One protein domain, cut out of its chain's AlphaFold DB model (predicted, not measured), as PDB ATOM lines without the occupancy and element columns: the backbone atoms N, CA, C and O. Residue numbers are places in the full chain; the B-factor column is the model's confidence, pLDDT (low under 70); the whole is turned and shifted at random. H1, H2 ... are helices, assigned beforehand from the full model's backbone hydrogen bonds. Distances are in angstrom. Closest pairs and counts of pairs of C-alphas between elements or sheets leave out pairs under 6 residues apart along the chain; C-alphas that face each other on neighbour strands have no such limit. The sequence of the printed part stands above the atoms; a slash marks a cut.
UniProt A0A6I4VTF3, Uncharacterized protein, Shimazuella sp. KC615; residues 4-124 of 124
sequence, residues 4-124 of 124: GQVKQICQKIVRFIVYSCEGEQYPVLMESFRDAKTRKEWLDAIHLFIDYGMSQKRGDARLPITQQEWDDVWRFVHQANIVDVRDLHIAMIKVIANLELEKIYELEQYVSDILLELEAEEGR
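Overview. This is residues 4 to 124 of the 124 residues of an uncharacterized protein of Shimazuella sp. KC615 (UniProt A0A6I4VTF3). One very long helix, H5, packs with its first part on a compact head of four shorter helices, H1 to H4, and then sticks out from it as a free arm, residues 104 to 124, of which 104 to 122 belong to H5. In the head, H2, H3 and H4 lie side by side, with H1 and the first part of H5 over one side of them. The printed part has 121 residues and five named helices, H1 to H5 in order, all helix; it is loose, radius of gyration of the C-alphas 17.6 A, spanning 66 by 32 by 28 A.

Arrangement. H5, residues 82 to 122, touches H1, residues 4 to 20, with residues 88 to 100 alone; the closest C-alphas, Val 14 and Ile 96, are 6.4 A apart. H3, residues 39 to 55, forms helical hairpins with H2, residues 25 to 35, closest C-alphas Phe 33 and Ala 45, 5.1 A, and with H4, residues 67 to 79, closest C-alphas Leu 43 and Val 77, 6.8 A. In all five, every O i to N i+4 pair is within hydrogen-bond range.

Along the chain. H5 runs 60.2 A from C-alpha 82 at (-16.825, 15.751, 120.052) to C-alpha 122 at (36.611, 33.943, 99.260).

Size, cuts and confidence. The printed part has no cut. The link H3 to H4 is long. Residues 58 to 63 and 123 to 124 have pLDDT under 70.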
ATOM      1  N   GLY A   4     -12.736  10.721 105.891       78.56
ATOM      2  CA  GLY A   4     -11.461  10.692 105.166       78.56
ATOM      3  C   GLY A   4     -11.241  11.905 104.257       78.56
ATOM      4  O   GLY A   4     -10.151  12.471 104.257       78.56
ATOM      5  N   GLN A   5     -12.285  12.355 103.557       83.44
ATOM      6  CA  GLN A   5     -12.216  13.512 102.659       83.44
ATOM      7  C   GLN A   5     -11.978  14.807 103.440       83.44
ATOM      8  O   GLN A   5     -11.086  15.575 103.096       83.44
ATOM      9  N   VAL A   6     -12.681  15.001 104.562       85.62
ATOM     10  CA  VAL A   6     -12.476  16.164 105.448       85.62
ATOM     11  C   VAL A   6     -11.021  16.270 105.896       85.62
ATOM     12  O   VAL A   6     -10.439  17.349 105.866       85.62
ATOM     13  N   LYS A   7     -10.407  15.149 106.291       85.69
ATOM     14  CA  LYS A   7      -9.010  15.140 106.745       85.69
ATOM     15  C   LYS A   7      -8.041  15.580 105.651       85.69
ATOM     16  O   LYS A   7      -7.110  16.320 105.953       85.69
ATOM     17  N   GLN A   8      -8.261  15.159 104.407       89.25
ATOM     18  CA  GLN A   8      -7.434  15.575 103.270       89.25
ATOM     19  C   GLN A   8      -7.576  17.075 102.995       89.25
ATOM     20  O   GLN A   8      -6.574  17.766 102.818       89.25
ATOM     21  N   ILE A   9      -8.806  17.596 103.034       88.88
ATOM     22  CA  ILE A   9      -9.058  19.032 102.872       88.88
ATOM     23  C   ILE A   9      -8.384  19.823 104.002       88.88
ATOM     24  O   ILE A   9      -7.689  20.802 103.743       88.88
ATOM     25  N   CYS A  10      -8.491  19.360 105.249       88.12
ATOM     26  CA  CYS A  10      -7.817  19.996 106.381       88.12
ATOM     27  C   CYS A  10      -6.292  19.968 106.254       88.12
ATOM     28  O   CYS A  10      -5.648  20.958 106.577       88.12
ATOM     29  N   GLN A  11      -5.698  18.882 105.756       90.06
ATOM     30  CA  GLN A  11      -4.257  18.834 105.478       90.06
ATOM     31  C   GLN A  11      -3.846  19.870 104.429       90.06
ATOM     32  O   GLN A  11      -2.830  20.546 104.595       90.06
ATOM     33  N   LYS A  12      -4.652  20.030 103.376       90.50
ATOM     34  CA  LYS A  12      -4.440  21.044 102.340       90.50
ATOM     35  C   LYS A  12      -4.526  22.463 102.916       90.50
ATOM     36  O   LYS A  12      -3.648  23.276 102.641       90.50
ATOM     37  N   ILE A  13      -5.530  22.730 103.755       90.25
ATOM     38  CA  ILE A  13      -5.705  23.999 104.480       90.25
ATOM     39  C   ILE A  13      -4.517  24.288 105.398       90.25
ATOM     40  O   ILE A  13      -3.951  25.376 105.340       90.25
ATOM     41  N   VAL A  14      -4.104  23.306 106.200       92.06
ATOM     42  CA  VAL A  14      -2.942  23.431 107.087       92.06
ATOM     43  C   VAL A  14      -1.693  23.778 106.285       92.06
ATOM     44  O   VAL A  14      -0.998  24.729 106.623       92.06
ATOM     45  N   ARG A  15      -1.432  23.058 105.187       91.50
ATOM     46  CA  ARG A  15      -0.273  23.325 104.332       91.50
ATOM     47  C   ARG A  15      -0.308  24.731 103.739       91.50
ATOM     48  O   ARG A  15       0.712  25.409 103.748       91.50
ATOM     49  N   PHE A  16      -1.466  25.183 103.264       89.94
ATOM     50  CA  PHE A  16      -1.622  26.554 102.785       89.94
ATOM     51  C   PHE A  16      -1.289  27.575 103.875       89.94
ATOM     52  O   PHE A  16      -0.483  28.465 103.632       89.94
ATOM     53  N   ILE A  17      -1.825  27.412 105.085       89.31
ATOM     54  CA  ILE A  17      -1.584  28.360 106.177       89.31
ATOM     55  C   ILE A  17      -0.105  28.387 106.580       89.31
ATOM     56  O   ILE A  17       0.477  29.464 106.677       89.31
ATOM     57  N   VAL A  18       0.530  27.223 106.733       89.69
ATOM     58  CA  VAL A  18       1.939  27.122 107.153       89.69
ATOM     59  C   VAL A  18       2.907  27.721 106.119       89.69
ATOM     60  O   VAL A  18       3.893  28.344 106.504       89.69
ATOM     61  N   TYR A  19       2.648  27.555 104.817       86.94
ATOM     62  CA  TYR A  19       3.570  28.003 103.758       86.94
ATOM     63  C   TYR A  19       3.207  29.342 103.112       86.94
ATOM     64  O   TYR A  19       4.045  29.936 102.442       86.94
ATOM     65  N   SER A  20       1.954  29.789 103.213       84.31
ATOM     66  CA  SER A  20       1.459  30.958 102.465       84.31
ATOM     67  C   SER A  20       0.903  32.071 103.349       84.31
ATOM     68  O   SER A  20       0.649  33.161 102.843       84.31
ATOM     69  N   CYS A  21       0.704  31.828 104.647       83.19
ATOM     70  CA  CYS A  21       0.078  32.782 105.565       83.19
ATOM     71  C   CYS A  21       1.036  33.216 106.682       83.19
ATOM     72  O   CYS A  21       0.652  33.284 107.851       83.19
ATOM     73  N   GLU A  22       2.285  33.505 106.328       72.56
ATOM     74  CA  GLU A  22       3.294  34.000 107.265       72.56
ATOM     75  C   GLU A  22       3.017  35.462 107.649       72.56
ATOM     76  O   GLU A  22       2.775  36.314 106.793       72.56
ATOM     77  N   GLY A  23       3.027  35.757 108.949       79.00
ATOM     78  CA  GLY A  23       2.775  37.092 109.490       79.00
ATOM     79  C   GLY A  23       2.729  37.095 111.017       79.00
ATOM     80  O   GLY A  23       2.723  36.037 111.644       79.00
ATOM     81  N   GLU A  24       2.660  38.283 111.626       80.00
ATOM     82  CA  GLU A  24       2.700  38.459 113.093       80.00
ATOM     83  C   GLU A  24       1.602  37.685 113.841       80.00
ATOM     84  O   GLU A  24       1.775  37.311 114.998       80.00
ATOM     85  N   GLN A  25       0.477  37.411 113.179       84.06
ATOM     86  CA  GLN A  25      -0.656  36.697 113.770       84.06
ATOM     87  C   GLN A  25      -0.485  35.170 113.763       84.06
ATOM     88  O   GLN A  25      -1.141  34.485 114.549       84.06
ATOM     89  N   TYR A  26       0.391  34.622 112.914       88.00
ATOM     90  CA  TYR A  26       0.565  33.174 112.779       88.00
ATOM     91  C   TYR A  26       1.060  32.501 114.078       88.00
ATOM     92  O   TYR A  26       0.440  31.519 114.492       88.00
ATOM     93  N   PRO A  27       2.089  33.010 114.792       88.00
ATOM     94  CA  PRO A  27       2.538  32.397 116.046       88.00
ATOM     95  C   PRO A  27       1.450  32.356 117.126       88.00
ATOM     96  O   PRO A  27       1.274  31.329 117.781       88.00
ATOM     97  N   VAL A  28       0.680  33.444 117.260       89.00
ATOM     98  CA  VAL A  28      -0.438  33.546 118.216       89.00
ATOM     99  C   VAL A  28      -1.531  32.536 117.872       89.00
ATOM    100  O   VAL A  28      -2.065  31.858 118.750       89.00
ATOM    101  N   LEU A  29      -1.830  32.384 116.579       90.25
ATOM    102  CA  LEU A  29      -2.762  31.374 116.099       90.25
ATOM    103  C   LEU A  29      -2.284  29.961 116.459       90.25
ATOM    104  O   LEU A  29      -3.081  29.165 116.951       90.25
ATOM    105  N   MET A  30      -0.998  29.650 116.258       90.81
ATOM    106  CA  MET A  30      -0.440  28.328 116.574       90.81
ATOM    107  C   MET A  30      -0.460  28.031 118.075       90.81
ATOM    108  O   MET A  30      -0.709  26.894 118.473       90.81
ATOM    109  N   GLU A  31      -0.212  29.033 118.917       90.31
ATOM    110  CA  GLU A  31      -0.310  28.906 120.373       90.31
ATOM    111  C   GLU A  31      -1.749  28.601 120.805       90.31
ATOM    112  O   GLU A  31      -1.994  27.563 121.421       90.31
ATOM    113  N   SER A  32      -2.721  29.403 120.353       88.81
ATOM    114  CA  SER A  32      -4.144  29.144 120.609       88.81
ATOM    115  C   SER A  32      -4.581  27.764 120.112       88.81
ATOM    116  O   SER A  32      -5.413  27.112 120.743       88.81
ATOM    117  N   PHE A  33      -4.034  27.312 118.982       89.44
ATOM    118  CA  PHE A  33      -4.346  26.004 118.424       89.44
ATOM    119  C   PHE A  33      -3.777  24.862 119.271       89.44
ATOM    120  O   PHE A  33      -4.460  23.856 119.462       89.44
ATOM    121  N   ARG A  34      -2.559  25.007 119.810       90.06
ATOM    122  CA  ARG A  34      -1.916  24.011 120.686       90.06
ATOM    123  C   ARG A  34      -2.555  23.931 122.071       90.06
ATOM    124  O   ARG A  34      -2.664  22.831 122.613       90.06
ATOM    125  N   ASP A  35      -2.998  25.057 122.612       92.12
ATOM    126  CA  ASP A  35      -3.474  25.142 123.996       92.12
ATOM    127  C   ASP A  35      -4.937  24.737 124.191       92.12
ATOM    128  O   ASP A  35      -5.366  24.506 125.325       92.12
ATOM    129  N   ALA A  36      -5.698  24.600 123.105       92.25
ATOM    130  CA  ALA A  36      -7.097  24.201 123.151       92.25
ATOM    131  C   ALA A  36      -7.285  22.798 123.771       92.25
ATOM    132  O   ALA A  36      -6.781  21.791 123.259       92.25
ATOM    133  N   LYS A  37      -8.052  22.706 124.867       90.31
ATOM    134  CA  LYS A  37      -8.242  21.472 125.664       90.31
ATOM    135  C   LYS A  37      -9.697  21.047 125.810       90.31
ATOM    136  O   LYS A  37      -9.973  19.890 126.131       90.31
ATOM    137  N   THR A  38     -10.630  21.961 125.596       90.31
ATOM    138  CA  THR A  38     -12.070  21.714 125.686       90.31
ATOM    139  C   THR A  38     -12.714  21.702 124.305       90.31
ATOM    140  O   THR A  38     -12.173  22.241 123.344       90.31
ATOM    141  N   ARG A  39     -13.928  21.140 124.200       86.25
ATOM    142  CA  ARG A  39     -14.696  21.167 122.941       86.25
ATOM    143  C   ARG A  39     -14.820  22.578 122.384       86.25
ATOM    144  O   ARG A  39     -14.657  22.755 121.187       86.25
ATOM    145  N   LYS A  40     -15.152  23.543 123.242       90.00
ATOM    146  CA  LYS A  40     -15.332  24.931 122.829       90.00
ATOM    147  C   LYS A  40     -14.023  25.488 122.271       90.00
ATOM    148  O   LYS A  40     -14.016  25.963 121.150       90.00
ATOM    149  N   GLU A  41     -12.922  25.324 122.999       92.00
ATOM    150  CA  GLU A  41     -11.612  25.808 122.554       92.00
ATOM    151  C   GLU A  41     -11.145  25.134 121.259       92.00
ATOM    152  O   GLU A  41     -10.553  25.800 120.422       92.00
ATOM    153  N   TRP A  42     -11.421  23.840 121.049       90.69
ATOM    154  CA  TRP A  42     -11.093  23.181 119.777       90.69
ATOM    155  C   TRP A  42     -11.868  23.780 118.608       90.69
ATOM    156  O   TRP A  42     -11.296  23.978 117.541       90.69
ATOM    157  N   LEU A  43     -13.162  24.050 118.798       89.56
ATOM    158  CA  LEU A  43     -13.989  24.689 117.776       89.56
ATOM    159  C   LEU A  43     -13.482  26.102 117.487       89.56
ATOM    160  O   LEU A  43     -13.207  26.404 116.331       89.56
ATOM    161  N   ASP A  44     -13.280  26.903 118.535       90.31
ATOM    162  CA  ASP A  44     -12.801  28.282 118.434       90.31
ATOM    163  C   ASP A  44     -11.430  28.335 117.736       90.31
ATOM    164  O   ASP A  44     -11.232  29.129 116.820       90.31
ATOM    165  N   ALA A  45     -10.505  27.438 118.092       91.00
ATOM    166  CA  ALA A  45      -9.194  27.341 117.459       91.00
ATOM    167  C   ALA A  45      -9.285  26.933 115.981       91.00
ATOM    168  O   ALA A  45      -8.620  27.531 115.137       91.00
ATOM    169  N   ILE A  46     -10.113  25.935 115.647       90.00
ATOM    170  CA  ILE A  46     -10.321  25.506 114.256       90.00
ATOM    171  C   ILE A  46     -10.975  26.614 113.429       90.00
ATOM    172  O   ILE A  46     -10.563  26.836 112.292       90.00
ATOM    173  N   HIS A  47     -11.948  27.335 113.983       89.44
ATOM    174  CA  HIS A  47     -12.576  28.473 113.313       89.44
ATOM    175  C   HIS A  47     -11.591  29.603 113.086       89.44
ATOM    176  O   HIS A  47     -11.431  30.018 111.945       89.44
ATOM    177  N   LEU A  48     -10.862  30.019 114.121       89.50
ATOM    178  CA  LEU A  48      -9.852  31.065 113.999       89.50
ATOM    179  C   LEU A  48      -8.796  30.701 112.946       89.50
ATOM    180  O   LEU A  48      -8.388  31.547 112.154       89.50
ATOM    181  N   PHE A  49      -8.393  29.429 112.892       89.38
ATOM    182  CA  PHE A  49      -7.437  28.924 111.909       89.38
ATOM    183  C   PHE A  49      -7.976  28.985 110.479       89.38
ATOM    184  O   PHE A  49      -7.279  29.435 109.569       89.38
ATOM    185  N   ILE A  50      -9.225  28.564 110.280       87.88
ATOM    186  CA  ILE A  50      -9.893  28.610 108.977       87.88
ATOM    187  C   ILE A  50     -10.114  30.058 108.528       87.88
ATOM    188  O   ILE A  50      -9.763  30.401 107.400       87.88
ATOM    189  N   ASP A  51     -10.629  30.913 109.408       88.75
ATOM    190  CA  ASP A  51     -10.901  32.325 109.128       88.75
ATOM    191  C   ASP A  51      -9.615  33.085 108.795       88.75
ATOM    192  O   ASP A  51      -9.575  33.846 107.823       88.75
ATOM    193  N   TYR A  52      -8.533  32.812 109.531       88.50
ATOM    194  CA  TYR A  52      -7.212  33.339 109.213       88.50
ATOM    195  C   TYR A  52      -6.781  32.937 107.800       88.50
ATOM    196  O   TYR A  52      -6.492  33.812 106.984       88.50
ATOM    197  N   GLY A  53      -6.817  31.643 107.464       87.44
ATOM    198  CA  GLY A  53      -6.472  31.170 106.121       87.44
ATOM    199  C   GLY A  53      -7.319  31.819 105.023       87.44
ATOM    200  O   GLY A  53      -6.785  32.302 104.024       87.44
ATOM    201  N   MET A  54      -8.635  31.916 105.220       85.62
ATOM    202  CA  MET A  54      -9.525  32.582 104.266       85.62
ATOM    203  C   MET A  54      -9.182  34.065 104.084       85.62
ATOM    204  O   MET A  54      -9.170  34.544 102.950       85.62
ATOM    205  N   SER A  55      -8.853  34.784 105.162       86.06
ATOM    206  CA  SER A  55      -8.472  36.205 105.095       86.06
ATOM    207  C   SER A  55      -7.164  36.446 104.332       86.06
ATOM    208  O   SER A  55      -6.987  37.488 103.703       86.06
ATOM    209  N   GLN A  56      -6.266  35.459 104.338       82.19
ATOM    210  CA  GLN A  56      -4.969  35.512 103.662       82.19
ATOM    211  C   GLN A  56      -5.029  35.033 102.208       82.19
ATOM    212  O   GLN A  56      -4.009  35.009 101.515       82.19
ATOM    213  N   LYS A  57      -6.217  34.664 101.711       71.19
ATOM    214  CA  LYS A  57      -6.435  34.242 100.326       71.19
ATOM    215  C   LYS A  57      -6.174  35.405  99.366       71.19
ATOM    216  O   LYS A  57      -7.072  36.151  98.984       71.19
ATOM    217  N   ARG A  58      -4.923  35.543  98.936       65.69
ATOM    218  CA  ARG A  58      -4.539  36.379  97.795       65.69
ATOM    219  C   ARG A  58      -4.793  35.588  96.512       65.69
ATOM    220  O   ARG A  58      -4.625  34.372  96.493       65.69
ATOM    221  N   GLY A  59      -5.200  36.272  95.442       55.38
ATOM    222  CA  GLY A  59      -5.575  35.648  94.162       55.38
ATOM    223  C   GLY A  59      -4.486  34.795  93.492       55.38
ATOM    224  O   GLY A  59      -4.803  34.071  92.558       55.38
ATOM    225  N   ASP A  60      -3.247  34.849  93.990       53.88
ATOM    226  CA  ASP A  60      -2.060  34.166  93.455       53.88
ATOM    227  C   ASP A  60      -1.465  33.126  94.434       53.88
ATOM    228  O   ASP A  60      -0.270  32.834  94.452       53.88
ATOM    229  N   ALA A  61      -2.291  32.591  95.339       59.16
ATOM    230  CA  ALA A  61      -1.860  31.555  96.270       59.16
ATOM    231  C   ALA A  61      -1.411  30.283  95.524       59.16
ATOM    232  O   ALA A  61      -2.197  29.658  94.813       59.16
ATOM    233  N   ARG A  62      -0.170  29.840  95.776       60.34
ATOM    234  CA  ARG A  62       0.425  28.615  95.197       60.34
ATOM    235  C   ARG A  62      -0.358  27.329  95.501       60.34
ATOM    236  O   ARG A  62      -0.151  26.315  94.842       60.34
ATOM    237  N   LEU A  63      -1.249  27.356  96.493       69.00
ATOM    238  CA  LEU A  63      -2.098  26.234  96.893       69.00
ATOM    239  C   LEU A  63      -3.575  26.643  96.781       69.00
ATOM    240  O   LEU A  63      -4.134  27.191  97.733       69.00
ATOM    241  N   PRO A  64      -4.235  26.396  95.636       73.69
ATOM    242  CA  PRO A  64      -5.623  26.794  95.451       73.69
ATOM    243  C   PRO A  64      -6.545  25.917  96.303       73.69
ATOM    244  O   PRO A  64      -6.750  24.734  96.018       73.69
ATOM    245  N   ILE A  65      -7.121  26.508  97.349       84.94
ATOM    246  CA  ILE A  65      -8.219  25.927  98.127       84.94
ATOM    247  C   ILE A  65      -9.522  26.566  97.649       84.94
ATOM    248  O   ILE A  65      -9.693  27.793  97.670       84.94
ATOM    249  N   THR A  66     -10.430  25.726  97.166       88.31
ATOM    250  CA  THR A  66     -11.736  26.145  96.657       88.31
ATOM    251  C   THR A  66     -12.624  26.638  97.796       88.31
ATOM    252  O   THR A  66     -12.454  26.240  98.943       88.31
ATOM    253  N   GLN A  67     -13.596  27.506  97.496       87.31
ATOM    254  CA  GLN A  67     -14.548  27.954  98.520       87.31
ATOM    255  C   GLN A  67     -15.318  26.774  99.130       87.31
ATOM    256  O   GLN A  67     -15.480  26.706 100.341       87.31
ATOM    257  N   GLN A  68     -15.690  25.800  98.296       90.38
ATOM    258  CA  GLN A  68     -16.370  24.586  98.736       90.38
ATOM    259  C   GLN A  68     -15.556  23.803  99.776       90.38
ATOM    260  O   GLN A  68     -16.118  23.346 100.762       90.38
ATOM    261  N   GLU A  69     -14.240  23.673  99.579       90.38
ATOM    262  CA  GLU A  69     -13.348  22.995 100.528       90.38
ATOM    263  C   GLU A  69     -13.327  23.694 101.898       90.38
ATOM    264  O   GLU A  69     -13.372  23.021 102.929       90.38
ATOM    265  N   TRP A  70     -13.316  25.031 101.926       89.56
ATOM    266  CA  TRP A  70     -13.432  25.797 103.172       89.56
ATOM    267  C   TRP A  70     -14.777  25.548 103.863       89.56
ATOM    268  O   TRP A  70     -14.815  25.185 105.043       89.56
ATOM    269  N   ASP A  71     -15.871  25.674 103.112       89.50
ATOM    270  CA  ASP A  71     -17.235  25.508 103.620       89.50
ATOM    271  C   ASP A  71     -17.474  24.083 104.148       89.50
ATOM    272  O   ASP A  71     -18.184  23.879 105.136       89.50
ATOM    273  N   ASP A  72     -16.874  23.084 103.506       91.00
ATOM    274  CA  ASP A  72     -16.985  21.676 103.868       91.00
ATOM    275  C   ASP A  72     -16.321  21.368 105.213       91.00
ATOM    276  O   ASP A  72     -16.908  20.662 106.043       91.00
ATOM    277  N   VAL A  73     -15.139  21.934 105.472       88.94
ATOM    278  CA  VAL A  73     -14.484  21.821 106.782       88.94
ATOM    279  C   VAL A  73     -15.268  22.589 107.839       88.94
ATOM    280  O   VAL A  73     -15.534  22.050 108.914       88.94
ATOM    281  N   TRP A  74     -15.708  23.806 107.526       88.50
ATOM    282  CA  TRP A  74     -16.488  24.624 108.450       88.50
ATOM    283  C   TRP A  74     -17.785  23.920 108.875       88.50
ATOM    284  O   TRP A  74     -18.109  23.842 110.066       88.50
ATOM    285  N   ARG A  75     -18.496  23.319 107.911       89.88
ATOM    286  CA  ARG A  75     -19.711  22.525 108.143       89.88
ATOM    287  C   ARG A  75     -19.424  21.276 108.970       89.88
ATOM    288  O   ARG A  75     -20.184  20.980 109.894       89.88
ATOM    289  N   PHE A  76     -18.339  20.558 108.673       89.75
ATOM    290  CA  PHE A  76     -17.942  19.380 109.445       89.75
ATOM    291  C   PHE A  76     -17.717  19.732 110.915       89.75
ATOM    292  O   PHE A  76     -18.292  19.090 111.787       89.75
ATOM    293  N   VAL A  77     -16.941  20.778 111.192       87.44
ATOM    294  CA  VAL A  77     -16.588  21.199 112.556       87.44
ATOM    295  C   VAL A  77     -17.839  21.550 113.376       87.44
ATOM    296  O   VAL A  77     -17.918  21.206 114.554       87.44
ATOM    297  N   HIS A  78     -18.857  22.142 112.743       86.81
ATOM    298  CA  HIS A  78     -20.134  22.467 113.387       86.81
ATOM    299  C   HIS A  78     -21.032  21.256 113.663       86.81
ATOM    300  O   HIS A  78     -21.717  21.214 114.684       86.81
ATOM    301  N   GLN A  79     -21.073  20.290 112.745       89.88
ATOM    302  CA  GLN A  79     -22.026  19.175 112.796       89.88
ATOM    303  C   GLN A  79     -21.447  17.920 113.461       89.88
ATOM    304  O   GLN A  79     -22.197  17.049 113.905       89.88
ATOM    305  N   ALA A  80     -20.121  17.809 113.531       87.94
ATOM    306  CA  ALA A  80     -19.441  16.636 114.048       87.94
ATOM    307  C   ALA A  80     -19.572  16.497 115.576       87.94
ATOM    308  O   ALA A  80     -19.616  17.463 116.356       87.94
ATOM    309  N   ASN A  81     -19.583  15.239 116.021       89.94
ATOM    310  CA  ASN A  81     -19.511  14.917 117.439       89.94
ATOM    311  C   ASN A  81     -18.139  15.318 118.022       89.94
ATOM    312  O   ASN A  81     -17.188  15.649 117.316       89.94
ATOM    313  N   ILE A  82     -18.033  15.304 119.348       87.38
ATOM    314  CA  ILE A  82     -16.825  15.751 120.052       87.38
ATOM    315  C   ILE A  82     -15.582  14.918 119.748       87.38
ATOM    316  O   ILE A  82     -14.487  15.473 119.697       87.38
ATOM    317  N   VAL A  83     -15.745  13.618 119.517       90.56
ATOM    318  CA  VAL A  83     -14.625  12.723 119.222       90.56
ATOM    319  C   VAL A  83     -14.033  13.071 117.861       90.56
ATOM    320  O   VAL A  83     -12.822  13.206 117.738       90.56
ATOM    321  N   ASP A  84     -14.885  13.304 116.869       90.25
ATOM    322  CA  ASP A  84     -14.472  13.637 115.510       90.25
ATOM    323  C   ASP A  84     -13.781  15.003 115.416       90.25
ATOM    324  O   ASP A  84     -12.762  15.123 114.733       90.25
ATOM    325  N   VAL A  85     -14.286  16.013 116.132       89.50
ATOM    326  CA  VAL A  85     -13.648  17.342 116.203       89.50
ATOM    327  C   VAL A  85     -12.279  17.247 116.879       89.50
ATOM    328  O   VAL A  85     -11.306  17.798 116.371       89.50
ATOM    329  N   ARG A  86     -12.178  16.499 117.983       91.25
ATOM    330  CA  ARG A  86     -10.905  16.268 118.677       91.25
ATOM    331  C   ARG A  86      -9.902  15.527 117.793       91.25
ATOM    332  O   ARG A  86      -8.742  15.914 117.721       91.25
ATOM    333  N   ASP A  87     -10.337  14.465 117.117       91.44
ATOM    334  CA  ASP A  87      -9.489  13.702 116.196       91.44
ATOM    335  C   ASP A  87      -8.957  14.589 115.068       91.44
ATOM    336  O   ASP A  87      -7.809  14.435 114.647       91.44
ATOM    337  N   LEU A  88      -9.795  15.500 114.563       90.75
ATOM    338  CA  LEU A  88      -9.400  16.450 113.537       90.75
ATOM    339  C   LEU A  88      -8.382  17.462 114.075       90.75
ATOM    340  O   LEU A  88      -7.340  17.640 113.452       90.75
ATOM    341  N   HIS A  89      -8.646  18.062 115.239       92.06
ATOM    342  CA  HIS A  89      -7.734  18.991 115.915       92.06
ATOM    343  C   HIS A  89      -6.345  18.374 116.136       92.06
ATOM    344  O   HIS A  89      -5.339  18.932 115.698       92.06
ATOM    345  N   ILE A  90      -6.290  17.161 116.698       91.56
ATOM    346  CA  ILE A  90      -5.036  16.422 116.913       91.56
ATOM    347  C   ILE A  90      -4.325  16.144 115.584       91.56
ATOM    348  O   ILE A  90      -3.101  16.260 115.498       91.56
ATOM    349  N   ALA A  91      -5.067  15.748 114.547       91.94
ATOM    350  CA  ALA A  91      -4.484  15.502 113.232       91.94
ATOM    351  C   ALA A  91      -3.885  16.783 112.635       91.94
ATOM    352  O   ALA A  91      -2.779  16.735 112.106       91.94
ATOM    353  N   MET A  92      -4.576  17.919 112.761       92.31
ATOM    354  CA  MET A  92      -4.085  19.214 112.293       92.31
ATOM    355  C   MET A  92      -2.812  19.631 113.034       92.31
ATOM    356  O   MET A  92      -1.840  19.957 112.367       92.31
ATOM    357  N   ILE A  93      -2.760  19.515 114.368       92.69
ATOM    358  CA  ILE A  93      -1.543  19.808 115.151       92.69
ATOM    359  C   ILE A  93      -0.351  18.987 114.660       92.69
ATOM    360  O   ILE A  93       0.732  19.529 114.458       92.69
ATOM    361  N   LYS A  94      -0.539  17.678 114.451       92.69
ATOM    362  CA  LYS A  94       0.543  16.804 113.974       92.69
ATOM    363  C   LYS A  94       1.046  17.219 112.597       92.69
ATOM    364  O   LYS A  94       2.245  17.193 112.354       92.69
ATOM    365  N   VAL A  95       0.132  17.585 111.701       93.62
ATOM    366  CA  VAL A  95       0.495  18.043 110.358       93.62
ATOM    367  C   VAL A  95       1.229  19.379 110.442       93.62
ATOM    368  O   VAL A  95       2.278  19.497 109.827       93.62
ATOM    369  N   ILE A  96       0.741  20.338 111.238       92.94
ATOM    370  CA  ILE A  96       1.409  21.630 111.467       92.94
ATOM    371  C   ILE A  96       2.846  21.397 111.940       92.94
ATOM    372  O   ILE A  96       3.769  21.856 111.283       92.94
ATOM    373  N   ALA A  97       3.040  20.617 113.008       92.62
ATOM    374  CA  ALA A  97       4.366  20.361 113.568       92.62
ATOM    375  C   ALA A  97       5.329  19.728 112.550       92.62
ATOM    376  O   ALA A  97       6.493  20.115 112.476       92.62
ATOM    377  N   ASN A  98       4.842  18.783 111.739       94.69
ATOM    378  CA  ASN A  98       5.653  18.167 110.690       94.69
ATOM    379  C   ASN A  98       6.062  19.177 109.609       94.69
ATOM    380  O   ASN A  98       7.213  19.165 109.188       94.69
ATOM    381  N   LEU A  99       5.144  20.043 109.170       93.31
ATOM    382  CA  LEU A  99       5.442  21.051 108.148       93.31
ATOM    383  C   LEU A  99       6.345  22.170 108.687       93.31
ATOM    384  O   LEU A  99       7.204  22.660 107.966       93.31
ATOM    385  N   GLU A 100       6.180  22.578 109.947       91.50
ATOM    386  CA  GLU A 100       7.082  23.545 110.587       91.50
ATOM    387  C   GLU A 100       8.510  22.994 110.668       91.50
ATOM    388  O   GLU A 100       9.459  23.717 110.379       91.50
ATOM    389  N   LEU A 101       8.662  21.706 110.985       94.31
ATOM    390  CA  LEU A 101       9.960  21.039 110.978       94.31
ATOM    391  C   LEU A 101      10.544  20.911 109.560       94.31
ATOM    392  O   LEU A 101      11.728  21.170 109.370       94.31
ATOM    393  N   GLU A 102       9.723  20.557 108.566       94.44
ATOM    394  CA  GLU A 102      10.116  20.523 107.146       94.44
ATOM    395  C   GLU A 102      10.670  21.884 106.697       94.44
ATOM    396  O   GLU A 102      11.770  21.948 106.155       94.44
ATOM    397  N   LYS A 103       9.983  22.982 107.035       91.75
ATOM    398  CA  LYS A 103      10.447  24.347 106.742       91.75
ATOM    399  C   LYS A 103      11.764  24.703 107.428       91.75
ATOM    400  O   LYS A 103      12.578  25.404 106.838       91.75
ATOM    401  N   ILE A 104      11.974  24.253 108.667       93.12
ATOM    402  CA  ILE A 104      13.250  24.466 109.367       93.12
ATOM    403  C   ILE A 104      14.379  23.767 108.605       93.12
ATOM    404  O   ILE A 104      15.381  24.410 108.313       93.12
ATOM    405  N   TYR A 105      14.195  22.505 108.210       95.38
ATOM    406  CA  TYR A 105      15.202  21.778 107.432       95.38
ATOM    407  C   TYR A 105      15.481  22.426 106.069       95.38
ATOM    408  O   TYR A 105      16.636  22.518 105.660       95.38
ATOM    409  N   GLU A 106      14.447  22.907 105.374       93.81
ATOM    410  CA  GLU A 106      14.606  23.642 104.110       93.81
ATOM    411  C   GLU A 106      15.451  24.914 104.293       93.81
ATOM    412  O   GLU A 106      16.331  25.199 103.480       93.81
ATOM    413  N   LEU A 107      15.222  25.661 105.379       93.94
ATOM    414  CA  LEU A 107      15.996  26.859 105.709       93.94
ATOM    415  C   LEU A 107      17.441  26.531 106.100       93.94
ATOM    416  O   LEU A 107      18.356  27.223 105.664       93.94
ATOM    417  N   GLU A 108      17.659  25.482 106.893       96.12
ATOM    418  CA  GLU A 108      19.001  25.021 107.275       96.12
ATOM    419  C   GLU A 108      19.825  24.606 106.050       96.12
ATOM    420  O   GLU A 108      20.997  24.982 105.934       96.12
ATOM    421  N   GLN A 109      19.206  23.886 105.110       96.56
ATOM    422  CA  GLN A 109      19.847  23.514 103.851       96.56
ATOM    423  C   GLN A 109      20.194  24.757 103.028       96.56
ATOM    424  O   GLN A 109      21.331  24.898 102.589       96.56
ATOM    425  N   TYR A 110      19.252  25.692 102.884       95.88
ATOM    426  CA  TYR A 110      19.476  26.921 102.124       95.88
ATOM    427  C   TYR A 110      20.615  27.777 102.696       95.88
ATOM    428  O   TYR A 110      21.460  28.272 101.952       95.88
ATOM    429  N   VAL A 111      20.682  27.928 104.023       95.81
ATOM    430  CA  VAL A 111      21.788  28.638 104.688       95.81
ATOM    431  C   VAL A 111      23.119  27.924 104.456       95.81
ATOM    432  O   VAL A 111      24.125  28.584 104.206       95.81
ATOM    433  N   SER A 112      23.131  26.592 104.510       95.50
ATOM    434  CA  SER A 112      24.336  25.799 104.242       95.50
ATOM    435  C   SER A 112      24.835  25.999 102.810       95.50
ATOM    436  O   SER A 112      26.031  26.189 102.605       95.50
ATOM    437  N   ASP A 113      23.923  26.024 101.836       95.75
ATOM    438  CA  ASP A 113      24.252  26.256 100.428       95.75
ATOM    439  C   ASP A 113      24.857  27.658 100.222       95.75
ATOM    440  O   ASP A 113      25.904  27.783  99.589       95.75
ATOM    441  N   ILE A 114      24.278  28.700 100.839       95.25
ATOM    442  CA  ILE A 114      24.836  30.067 100.802       95.25
ATOM    443  C   ILE A 114      26.252  30.110 101.389       95.25
ATOM    444  O   ILE A 114      27.137  30.751 100.825       95.25
ATOM    445  N   LEU A 115      26.482  29.459 102.533       94.31
ATOM    446  CA  LEU A 115      27.797  29.457 103.181       94.31
ATOM    447  C   LEU A 115      28.859  28.791 102.297       94.31
ATOM    448  O   LEU A 115      29.959  29.322 102.168       94.31
ATOM    449  N   LEU A 116      28.514  27.678 101.645       94.44
ATOM    450  CA  LEU A 116      29.404  26.999 100.702       94.44
ATOM    451  C   LEU A 116      29.730  27.867  99.479       94.44
ATOM    452  O   LEU A 116      30.872  27.868  99.017       94.44
ATOM    453  N   GLU A 117      28.750  28.606  98.954       93.19
ATOM    454  CA  GLU A 117      28.966  29.551  97.851       93.19
ATOM    455  C   GLU A 117      29.919  30.685  98.260       93.19
ATOM    456  O   GLU A 117      30.865  30.978  97.529       93.19
ATOM    457  N   LEU A 118      29.736  31.263  99.452       92.44
ATOM    458  CA  LEU A 118      30.594  32.336  99.968       92.44
ATOM    459  C   LEU A 118      32.039  31.871 100.210       92.44
ATOM    460  O   LEU A 118      32.978  32.556  99.808       92.44
ATOM    461  N   GLU A 119      32.242  30.691 100.804       90.44
ATOM    462  CA  GLU A 119      33.584  30.116 100.994       90.44
ATOM    463  C   GLU A 119      34.293  29.853  99.653       90.44
ATOM    464  O   GLU A 119      35.504  30.058  99.521       90.44
ATOM    465  N   ALA A 120      33.542  29.425  98.632       88.31
ATOM    466  CA  ALA A 120      34.075  29.214  97.289       88.31
ATOM    467  C   ALA A 120      34.452  30.527  96.575       88.31
ATOM    468  O   ALA A 120      35.327  30.516  95.701       88.31
ATOM    469  N   GLU A 121      33.811  31.643  96.930       83.94
ATOM    470  CA  GLU A 121      34.128  32.983  96.427       83.94
ATOM    471  C   GLU A 121      35.324  33.623  97.152       83.94
ATOM    472  O   GLU A 121      36.150  34.248  96.489       83.94
ATOM    473  N   GLU A 122      35.475  33.426  98.467       74.81
ATOM    474  CA  GLU A 122      36.611  33.943  99.260       74.81
ATOM    475  C   GLU A 122      37.925  33.167  99.039       74.81
ATOM    476  O   GLU A 122      39.012  33.690  99.289       74.81
ATOM    477  N   GLY A 123      37.848  31.920  98.562       62.38
ATOM    478  CA  GLY A 123      39.006  31.086  98.215       62.38
ATOM    479  C   GLY A 123      39.624  31.347  96.829       62.38
ATOM    480  O   GLY A 123      40.507  30.586  96.419       62.38
ATOM    481  N   ARG A 124      39.157  32.368  96.095       51.62
ATOM    482  CA  ARG A 124      39.705  32.841  94.806       51.62
ATOM    483  C   ARG A 124      40.512  34.123  94.967       51.62
ATOM    484  O   ARG A 124      41.490  34.266  94.199       51.62
TER     485      ARG A 124